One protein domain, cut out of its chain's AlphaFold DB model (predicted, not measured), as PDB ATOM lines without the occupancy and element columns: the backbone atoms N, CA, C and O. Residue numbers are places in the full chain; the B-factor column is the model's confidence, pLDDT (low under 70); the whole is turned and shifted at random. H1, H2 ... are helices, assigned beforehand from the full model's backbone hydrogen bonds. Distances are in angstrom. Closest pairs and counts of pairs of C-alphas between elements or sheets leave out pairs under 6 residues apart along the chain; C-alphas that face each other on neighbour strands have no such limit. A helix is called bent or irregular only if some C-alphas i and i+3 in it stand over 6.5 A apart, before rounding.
ATOM      1  N   GLY A  36     174.852 165.760 126.465       92.62
ATOM      2  CA  GLY A  36     175.275 166.664 125.404       92.62
ATOM      3  C   GLY A  36     176.581 166.249 124.717       92.62
ATOM      4  O   GLY A  36     177.452 165.586 125.280       92.62
ATOM      5  N   GLU A  37     176.755 166.695 123.469       94.94
ATOM      6  CA  GLU A  37     177.873 166.263 122.614       94.94
ATOM      7  C   GLU A  37     179.264 166.600 123.164       94.94
ATOM      8  O   GLU A  37     180.227 165.887 122.893       94.94
ATOM      9  N   ILE A  38     179.396 167.713 123.889       95.62
ATOM     10  CA  ILE A  38     180.689 168.161 124.422       95.62
ATOM     11  C   ILE A  38     181.175 167.184 125.494       95.62
ATOM     12  O   ILE A  38     182.339 166.791 125.480       95.62
ATOM     13  N   ILE A  39     180.279 166.775 126.398       94.38
ATOM     14  CA  ILE A  39     180.612 165.850 127.483       94.38
ATOM     15  C   ILE A  39     180.825 164.445 126.921       94.38
ATOM     16  O   ILE A  39     181.803 163.807 127.284       94.38
ATOM     17  N   GLU A  40     179.986 163.988 125.988       94.31
ATOM     18  CA  GLU A  40     180.151 162.670 125.350       94.31
ATOM     19  C   GLU A  40     181.510 162.546 124.628       94.31
ATOM     20  O   GLU A  40     182.214 161.548 124.792       94.31
ATOM     21  N   LYS A  41     181.956 163.594 123.917       96.31
ATOM     22  CA  LYS A  41     183.302 163.634 123.308       96.31
ATOM     23  C   LYS A  41     184.417 163.591 124.349       96.31
ATOM     24  O   LYS A  41     185.428 162.921 124.147       96.31
ATOM     25  N   GLU A  42     184.249 164.302 125.459       96.50
ATOM     26  CA  GLU A  42     185.239 164.319 126.537       96.50
ATOM     27  C   GLU A  42     185.307 162.977 127.284       96.50
ATOM     28  O   GLU A  42     186.395 162.540 127.666       96.50
ATOM     29  N   ILE A  43     184.171 162.288 127.443       96.12
ATOM     30  CA  ILE A  43     184.097 160.924 127.981       96.12
ATOM     31  C   ILE A  43     184.860 159.965 127.069       96.12
ATOM     32  O   ILE A  43     185.683 159.190 127.558       96.12
ATOM     33  N   GLU A  44     184.636 160.032 125.754       96.19
ATOM     34  CA  GLU A  44     185.335 159.182 124.787       96.19
ATOM     35  C   GLU A  44     186.850 159.430 124.812       96.19
ATOM     36  O   GLU A  44     187.638 158.487 124.940       96.19
ATOM     37  N   ARG A  45     187.262 160.704 124.801       96.88
ATOM     38  CA  ARG A  45     188.665 161.106 124.948       96.88
ATOM     39  C   ARG A  45     189.276 160.538 126.227       96.88
ATOM     40  O   ARG A  45     190.312 159.882 126.181       96.88
ATOM     41  N   THR A  46     188.609 160.731 127.361       96.94
ATOM     42  CA  THR A  46     189.068 160.257 128.676       96.94
ATOM     43  C   THR A  46     189.174 158.733 128.722       96.94
ATOM     44  O   THR A  46     190.170 158.193 129.213       96.94
ATOM     45  N   LYS A  47     188.182 158.024 128.172       96.94
ATOM     46  CA  LYS A  47     188.157 156.561 128.097       96.94
ATOM     47  C   LYS A  47     189.387 156.019 127.375       96.94
ATOM     48  O   LYS A  47     189.998 155.070 127.869       96.94
ATOM     49  N   PHE A  48     189.764 156.593 126.237       96.06
ATOM     50  CA  PHE A  48     190.881 156.073 125.448       96.06
ATOM     51  C   PHE A  48     192.240 156.629 125.879       96.06
ATOM     52  O   PHE A  48     193.177 155.855 126.072       96.06
ATOM     53  N   GLU A  49     192.358 157.945 126.057       97.00
ATOM     54  CA  GLU A  49     193.647 158.605 126.303       97.00
ATOM     55  C   GLU A  49     194.179 158.378 127.718       97.00
ATOM     56  O   GLU A  49     195.396 158.357 127.912       97.00
ATOM     57  N   LEU A  50     193.286 158.220 128.699       96.56
ATOM     58  CA  LEU A  50     193.661 158.091 130.106       96.56
ATOM     59  C   LEU A  50     193.395 156.677 130.617       96.56
ATOM     60  O   LEU A  50     194.334 155.983 130.991       96.56
ATOM     61  N   ILE A  51     192.138 156.224 130.582       97.44
ATOM     62  CA  ILE A  51     191.737 154.969 131.238       97.44
ATOM     63  C   ILE A  51     192.316 153.752 130.511       97.44
ATOM     64  O   ILE A  51     193.034 152.952 131.103       97.44
ATOM     65  N   THR A  52     192.029 153.608 129.214       96.75
ATOM     66  CA  THR A  52     192.460 152.437 128.432       96.75
ATOM     67  C   THR A  52     193.981 152.366 128.343       96.75
ATOM     68  O   THR A  52     194.556 151.284 128.437       96.75
ATOM     69  N   LYS A  53     194.638 153.521 128.198       97.31
ATOM     70  CA  LYS A  53     196.095 153.614 128.190       97.31
ATOM     71  C   LYS A  53     196.703 153.097 129.500       97.31
ATOM     72  O   LYS A  53     197.532 152.192 129.450       97.31
ATOM     73  N   ASP A  54     196.266 153.625 130.644       97.62
ATOM     74  CA  ASP A  54     196.767 153.223 131.966       97.62
ATOM     75  C   ASP A  54     196.487 151.741 132.265       97.62
ATOM     76  O   ASP A  54     197.346 151.018 132.768       97.62
ATOM     77  N   MET A  55     195.311 151.254 131.860       97.19
ATOM     78  CA  MET A  55     194.926 149.849 131.978       97.19
ATOM     79  C   MET A  55     195.885 148.923 131.216       97.19
ATOM     80  O   MET A  55     196.337 147.916 131.762       97.19
ATOM     81  N   ILE A  56     196.229 149.269 129.969       96.88
ATOM     82  CA  ILE A  56     197.163 148.488 129.145       96.88
ATOM     83  C   ILE A  56     198.584 148.557 129.710       96.88
ATOM     84  O   ILE A  56     199.251 147.526 129.802       96.88
ATOM     85  N   GLU A  57     199.054 149.743 130.103       97.44
ATOM     86  CA  GLU A  57     200.381 149.917 130.710       97.44
ATOM     87  C   GLU A  57     200.507 149.097 132.001       97.44
ATOM     88  O   GLU A  57     201.486 148.369 132.193       97.44
ATOM     89  N   THR A  58     199.477 149.128 132.848       97.31
ATOM     90  CA  THR A  58     199.424 148.344 134.086       97.31
ATOM     91  C   THR A  58     199.399 146.845 133.804       97.31
ATOM     92  O   THR A  58     200.110 146.090 134.474       97.31
ATOM     93  N   GLU A  59     198.643 146.381 132.806       97.31
ATOM     94  CA  GLU A  59     198.605 144.958 132.451       97.31
ATOM     95  C   GLU A  59     199.947 144.479 131.880       97.31
ATOM     96  O   GLU A  59     200.417 143.401 132.239       97.31
ATOM     97  N   LEU A  60     200.624 145.296 131.070       96.50
ATOM     98  CA  LEU A  60     201.962 144.985 130.554       96.50
ATOM     99  C   LEU A  60     203.000 144.853 131.677       96.50
ATOM    100  O   LEU A  60     203.844 143.958 131.630       96.50
ATOM    101  N   LEU A  61     202.939 145.727 132.686       96.75
ATOM    102  CA  LEU A  61     203.882 145.728 133.808       96.75
ATOM    103  C   LEU A  61     203.597 144.617 134.822       96.75
ATOM    104  O   LEU A  61     204.516 143.970 135.325       96.75
ATOM    105  N   THR A  62     202.325 144.422 135.167       95.50
ATOM    106  CA  THR A  62     201.930 143.541 136.273       95.50
ATOM    107  C   THR A  62     201.546 142.141 135.813       95.50
ATOM    108  O   THR A  62     201.662 141.208 136.615       95.50
ATOM    109  N   GLN A  63     201.128 141.982 134.553       95.81
ATOM    110  CA  GLN A  63     200.600 140.745 133.971       95.81
ATOM    111  C   GLN A  63     199.496 140.127 134.846       95.81
ATOM    112  O   GLN A  63     199.502 138.925 135.130       95.81
ATOM    113  N   GLY A  64     198.596 140.975 135.356       93.44
ATOM    114  CA  GLY A  64     197.571 140.598 136.327       93.44
ATOM    115  C   GLY A  64     196.602 139.553 135.784       93.44
ATOM    116  O   GLY A  64     196.314 138.573 136.474       93.44
ATOM    117  N   MET A  65     196.165 139.703 134.531       94.75
ATOM    118  CA  MET A  65     195.289 138.730 133.875       94.75
ATOM    119  C   MET A  65     196.000 137.392 133.661       94.75
ATOM    120  O   MET A  65     195.419 136.340 133.909       94.75
ATOM    121  N   LEU A  66     197.272 137.411 133.249       94.12
ATOM    122  CA  LEU A  66     198.050 136.183 133.042       94.12
ATOM    123  C   LEU A  66     198.221 135.392 134.344       94.12
ATOM    124  O   LEU A  66     198.051 134.173 134.351       94.12
ATOM    125  N   LYS A  67     198.542 136.082 135.444       93.19
ATOM    126  CA  LYS A  67     198.663 135.466 136.773       93.19
ATOM    127  C   LYS A  67     197.336 134.855 137.214       93.19
ATOM    128  O   LYS A  67     197.306 133.693 137.594       93.19
ATOM    129  N   TRP A  68     196.241 135.598 137.063       94.06
ATOM    130  CA  TRP A  68     194.909 135.094 137.389       94.06
ATOM    131  C   TRP A  68     194.517 133.861 136.557       94.06
ATOM    132  O   TRP A  68     194.014 132.883 137.103       94.06
ATOM    133  N   LEU A  69     194.807 133.856 135.251       92.38
ATOM    134  CA  LEU A  69     194.574 132.691 134.389       92.38
ATOM    135  C   LEU A  69     195.388 131.467 134.830       92.38
ATOM    136  O   LEU A  69     194.896 130.343 134.741       92.38
ATOM    137  N   ALA A  70     196.617 131.672 135.311       89.62
ATOM    138  CA  ALA A  70     197.439 130.593 135.852       89.62
ATOM    139  C   ALA A  70     196.859 130.011 137.153       89.62
ATOM    140  O   ALA A  70     197.060 128.826 137.421       89.62
ATOM    141  N   ASP A  71     196.105 130.803 137.917       88.44
ATOM    142  CA  ASP A  71     195.485 130.379 139.173       88.44
ATOM    143  C   ASP A  71     194.172 129.600 138.978       88.44
ATOM    144  O   ASP A  71     193.761 128.877 139.888       88.44
ATOM    145  N   LEU A  72     193.561 129.640 137.784       87.44
ATOM    146  CA  LEU A  72     192.307 128.931 137.476       87.44
ATOM    147  C   LEU A  72     192.359 127.420 137.737       87.44
ATOM    148  O   LEU A  72     191.336 126.823 138.061       87.44
ATOM    149  N   VAL A  73     193.535 126.796 137.625       83.75
ATOM    150  CA  VAL A  73     193.720 125.351 137.863       83.75
ATOM    151  C   VAL A  73     193.471 124.931 139.314       83.75
ATOM    152  O   VAL A  73     193.301 123.743 139.579       83.75
ATOM    153  N   HIS A  74     193.461 125.881 140.250       82.38
ATOM    154  CA  HIS A  74     193.209 125.618 141.667       82.38
ATOM    155  C   HIS A  74     191.720 125.661 142.030       82.38
ATOM    156  O   HIS A  74     191.365 125.265 143.139       82.38
ATOM    157  N   HIS A  75     190.857 126.139 141.129       82.94
ATOM    158  CA  HIS A  75     189.424 126.237 141.381       82.94
ATOM    159  C   HIS A  75     188.707 124.915 141.086       82.94
ATOM    160  O   HIS A  75     188.950 124.261 140.069       82.94
ATOM    161  N   ASP A  76     187.784 124.539 141.974       80.38
ATOM    162  CA  ASP A  76     186.946 123.352 141.810       80.38
ATOM    163  C   ASP A  76     185.667 123.678 141.024       80.38
ATOM    164  O   ASP A  76     184.708 124.284 141.525       80.38
ATOM    165  N   PHE A  77     185.656 123.224 139.771       80.19
ATOM    166  CA  PHE A  77     184.526 123.345 138.853       80.19
ATOM    167  C   PHE A  77     183.531 122.182 138.958       80.19
ATOM    168  O   PHE A  77     182.522 122.176 138.247       80.19
ATOM    169  N   THR A  78     183.784 121.187 139.812       73.06
ATOM    170  CA  THR A  78     182.873 120.056 139.975       73.06
ATOM    171  C   THR A  78     181.700 120.430 140.889       73.06
ATOM    172  O   THR A  78     181.809 121.154 141.883       73.06
ATOM    173  N   ALA A  79     180.505 119.981 140.508       63.12
ATOM    174  CA  ALA A  79     179.282 120.203 141.280       63.12
ATOM    175  C   ALA A  79     179.071 119.135 142.370       63.12
ATOM    176  O   ALA A  79     178.150 119.265 143.173       63.12
ATOM    177  N   ASN A  80     179.894 118.077 142.385       60.38
ATOM    178  CA  ASN A  80     179.664 116.869 143.168       60.38
ATOM    179  C   ASN A  80     180.774 116.695 144.215       60.38
ATOM    180  O   ASN A  80     181.892 116.335 143.871       60.38
ATOM    181  N   ALA A  81     180.451 116.933 145.490       60.09
ATOM    182  CA  ALA A  81     181.412 116.934 146.602       60.09
ATOM    183  C   ALA A  81     182.064 115.563 146.897       60.09
ATOM    184  O   ALA A  81     183.008 115.492 147.677       60.09
ATOM    185  N   GLU A  82     181.554 114.482 146.296       61.12
ATOM    186  CA  GLU A  82     182.056 113.105 146.436       61.12
ATOM    187  C   GLU A  82     182.943 112.657 145.259       61.12
ATOM    188  O   GLU A  82     183.445 111.532 145.262       61.12
ATOM    189  N   ALA A  83     183.123 113.494 144.232       62.59
ATOM    190  CA  ALA A  83     184.034 113.182 143.137       62.59
ATOM    191  C   ALA A  83     185.488 113.247 143.634       62.59
ATOM    192  O   ALA A  83     185.873 114.190 144.319       62.59
ATOM    193  N   GLU A  84     186.280 112.227 143.301       62.75
ATOM    194  CA  GLU A  84     187.707 112.140 143.628       62.75
ATOM    195  C   GLU A  84     188.430 113.427 143.192       62.75
ATOM    196  O   GLU A  84     188.294 113.838 142.036       62.75
ATOM    197  N   GLU A  85     189.154 114.083 144.117       59.94
ATOM    198  CA  GLU A  85     189.910 115.305 143.811       59.94
ATOM    199  C   GLU A  85     190.834 115.006 142.618       59.94
ATOM    200  O   GLU A  85     191.708 114.138 142.729       59.94
ATOM    201  N   PRO A  86     190.670 115.685 141.468       61.16
ATOM    202  CA  PRO A  86     191.575 115.474 140.355       61.16
ATOM    203  C   PRO A  86     192.991 115.856 140.795       61.16
ATOM    204  O   PRO A  86     193.186 116.870 141.468       61.16
ATOM    205  N   GLU A  87     193.989 115.048 140.418       66.25
ATOM    206  CA  GLU A  87     195.396 115.329 140.723       66.25
ATOM    207  C   GLU A  87     195.725 116.800 140.423       66.25
ATOM    208  O   GLU A  87     195.470 117.281 139.313       66.25
ATOM    209  N   LYS A  88     196.283 117.517 141.409       61.72
ATOM    210  CA  LYS A  88     196.619 118.948 141.312       61.72
ATOM    211  C   LYS A  88     197.683 119.162 140.236       61.72
ATOM    212  O   LYS A  88     198.885 119.090 140.490       61.72
ATOM    213  N   LYS A  89     197.237 119.401 139.006       66.44
ATOM    214  CA  LYS A  89     198.099 119.683 137.858       66.44
ATOM    215  C   LYS A  89     198.520 121.142 137.918       66.44
ATOM    216  O   LYS A  89     197.697 122.043 137.810       66.44
ATOM    217  N   THR A  90     199.818 121.377 138.070       70.81
ATOM    218  CA  THR A  90     200.365 122.735 137.971       70.81
ATOM    219  C   THR A  90     200.313 123.227 136.522       70.81
ATOM    220  O   THR A  90     200.341 122.423 135.581       70.81
ATOM    221  N   PHE A  91     200.304 124.549 136.327       66.56
ATOM    222  CA  PHE A  91     200.330 125.157 134.992       66.56
ATOM    223  C   PHE A  91     201.515 124.655 134.147       66.56
ATOM    224  O   PHE A  91     201.359 124.400 132.955       66.56
ATOM    225  N   VAL A  92     202.682 124.439 134.771       76.38
ATOM    226  CA  VAL A  92     203.891 123.929 134.104       76.38
ATOM    227  C   VAL A  92     203.652 122.522 133.574       76.38
ATOM    228  O   VAL A  92     203.980 122.225 132.427       76.38
ATOM    229  N   THR A  93     203.042 121.656 134.385       77.06
ATOM    230  CA  THR A  93     202.755 120.271 134.002       77.06
ATOM    231  C   THR A  93     201.745 120.212 132.856       77.06
ATOM    232  O   THR A  93     201.919 119.421 131.931       77.06
ATOM    233  N   MET A  94     200.722 121.074 132.867       76.62
ATOM    234  CA  MET A  94     199.747 121.157 131.774       76.62
ATOM    235  C   MET A  94     200.350 121.719 130.487       76.62
ATOM    236  O   MET A  94     200.144 121.140 129.420       76.62
ATOM    237  N   ALA A  95     201.119 122.807 130.573       80.50
ATOM    238  CA  ALA A  95     201.790 123.398 129.418       80.50
ATOM    239  C   ALA A  95     202.778 122.407 128.787       80.50
ATOM    240  O   ALA A  95     202.770 122.216 127.571       80.50
ATOM    241  N   ALA A  96     203.563 121.706 129.610       81.75
ATOM    242  CA  ALA A  96     204.467 120.657 129.153       81.75
ATOM    243  C   ALA A  96     203.712 119.487 128.504       81.75
ATOM    244  O   ALA A  96     204.139 118.986 127.462       81.75
ATOM    245  N   ALA A  97     202.574 119.069 129.067       82.38
ATOM    246  CA  ALA A  97     201.742 118.018 128.485       82.38
ATOM    247  C   ALA A  97     201.142 118.438 127.132       82.38
ATOM    248  O   ALA A  97     201.199 117.658 126.183       82.38
ATOM    249  N   CYS A  98     200.635 119.670 127.010       81.12
ATOM    250  CA  CYS A  98     200.154 120.225 125.741       81.12
ATOM    251  C   CYS A  98     201.272 120.326 124.698       81.12
ATOM    252  O   CYS A  98     201.074 119.891 123.567       81.12
ATOM    253  N   ALA A  99     202.456 120.822 125.071       86.69
ATOM    254  CA  ALA A  99     203.609 120.895 124.171       86.69
ATOM    255  C   ALA A  99     204.056 119.499 123.705       86.69
ATOM    256  O   ALA A  99     204.297 119.280 122.520       86.69
ATOM    257  N   SER A 100     204.090 118.531 124.623       85.81
ATOM    258  CA  SER A 100     204.424 117.134 124.314       85.81
ATOM    259  C   SER A 100     203.388 116.483 123.399       85.81
ATOM    260  O   SER A 100     203.739 115.675 122.541       85.81
ATOM    261  N   LYS A 101     202.105 116.810 123.583       86.25
ATOM    262  CA  LYS A 101     201.013 116.321 122.739       86.25
ATOM    263  C   LYS A 101     201.089 116.928 121.333       86.25
ATOM    264  O   LYS A 101     201.050 116.177 120.369       86.25
TER     265      LYS A 101
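What this domain is: This is residues 36 to 101 of the 137 residues of the protein "tRNA pseudouridine synthase" of Caenorhabditis elegans (UniProt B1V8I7). A long, nearly straight helix, H1, sticks out as an arm; H2 goes on from its end at an angle, and a long loop, residues 75 to 90, swings out and folds back to H2, where H3 sets off crosswise. The 66 printed residues, all helix in class with H1, H2 and H3 in order, are extended: radius of gyration of the C-alphas 20.4 A, spans 59 by 30 by 20 A.

Where its parts are: Find C-alpha 36 at (175.275, 166.664, 125.404), where H1, residues 36 to 62, begins. By its hydrogen bonds it was assigned as one helix, but it is bent, with C-alphas 49 and 52 6.6 A apart; its arms are H1a, residues 36 to 49, 20.1 A, and H1b, residues 52 to 62, 15.2 A. H2, residues 64 to 74, 16.5 A, is only just irregular: C-alphas 70 and 73 are 6.7 A apart. H3, residues 91 to 101, 15.1 A, ends at C-alpha 101, (201.013, 116.321, 122.739).

How they stand to each other: H1a and H1b stand at a shallow tilt of 20 degrees. Look at Glu 59 and Met 65, the closest C-alphas of H1b and H2, 7.2 A: these helices are close but not clearly touching. So are H2 and H3, about perpendicular at 82 degrees, closest at C-alphas 70 and 91, 6.2 A. Every O i to N i+4 pair is within hydrogen-bond range in H1a, H1b and H3; in H2, 5 of 7.

The domain as a whole: The printed part has no cut; the link H2 to H3 is long, and pLDDT is under 70 at residues 79 to 89 and 91.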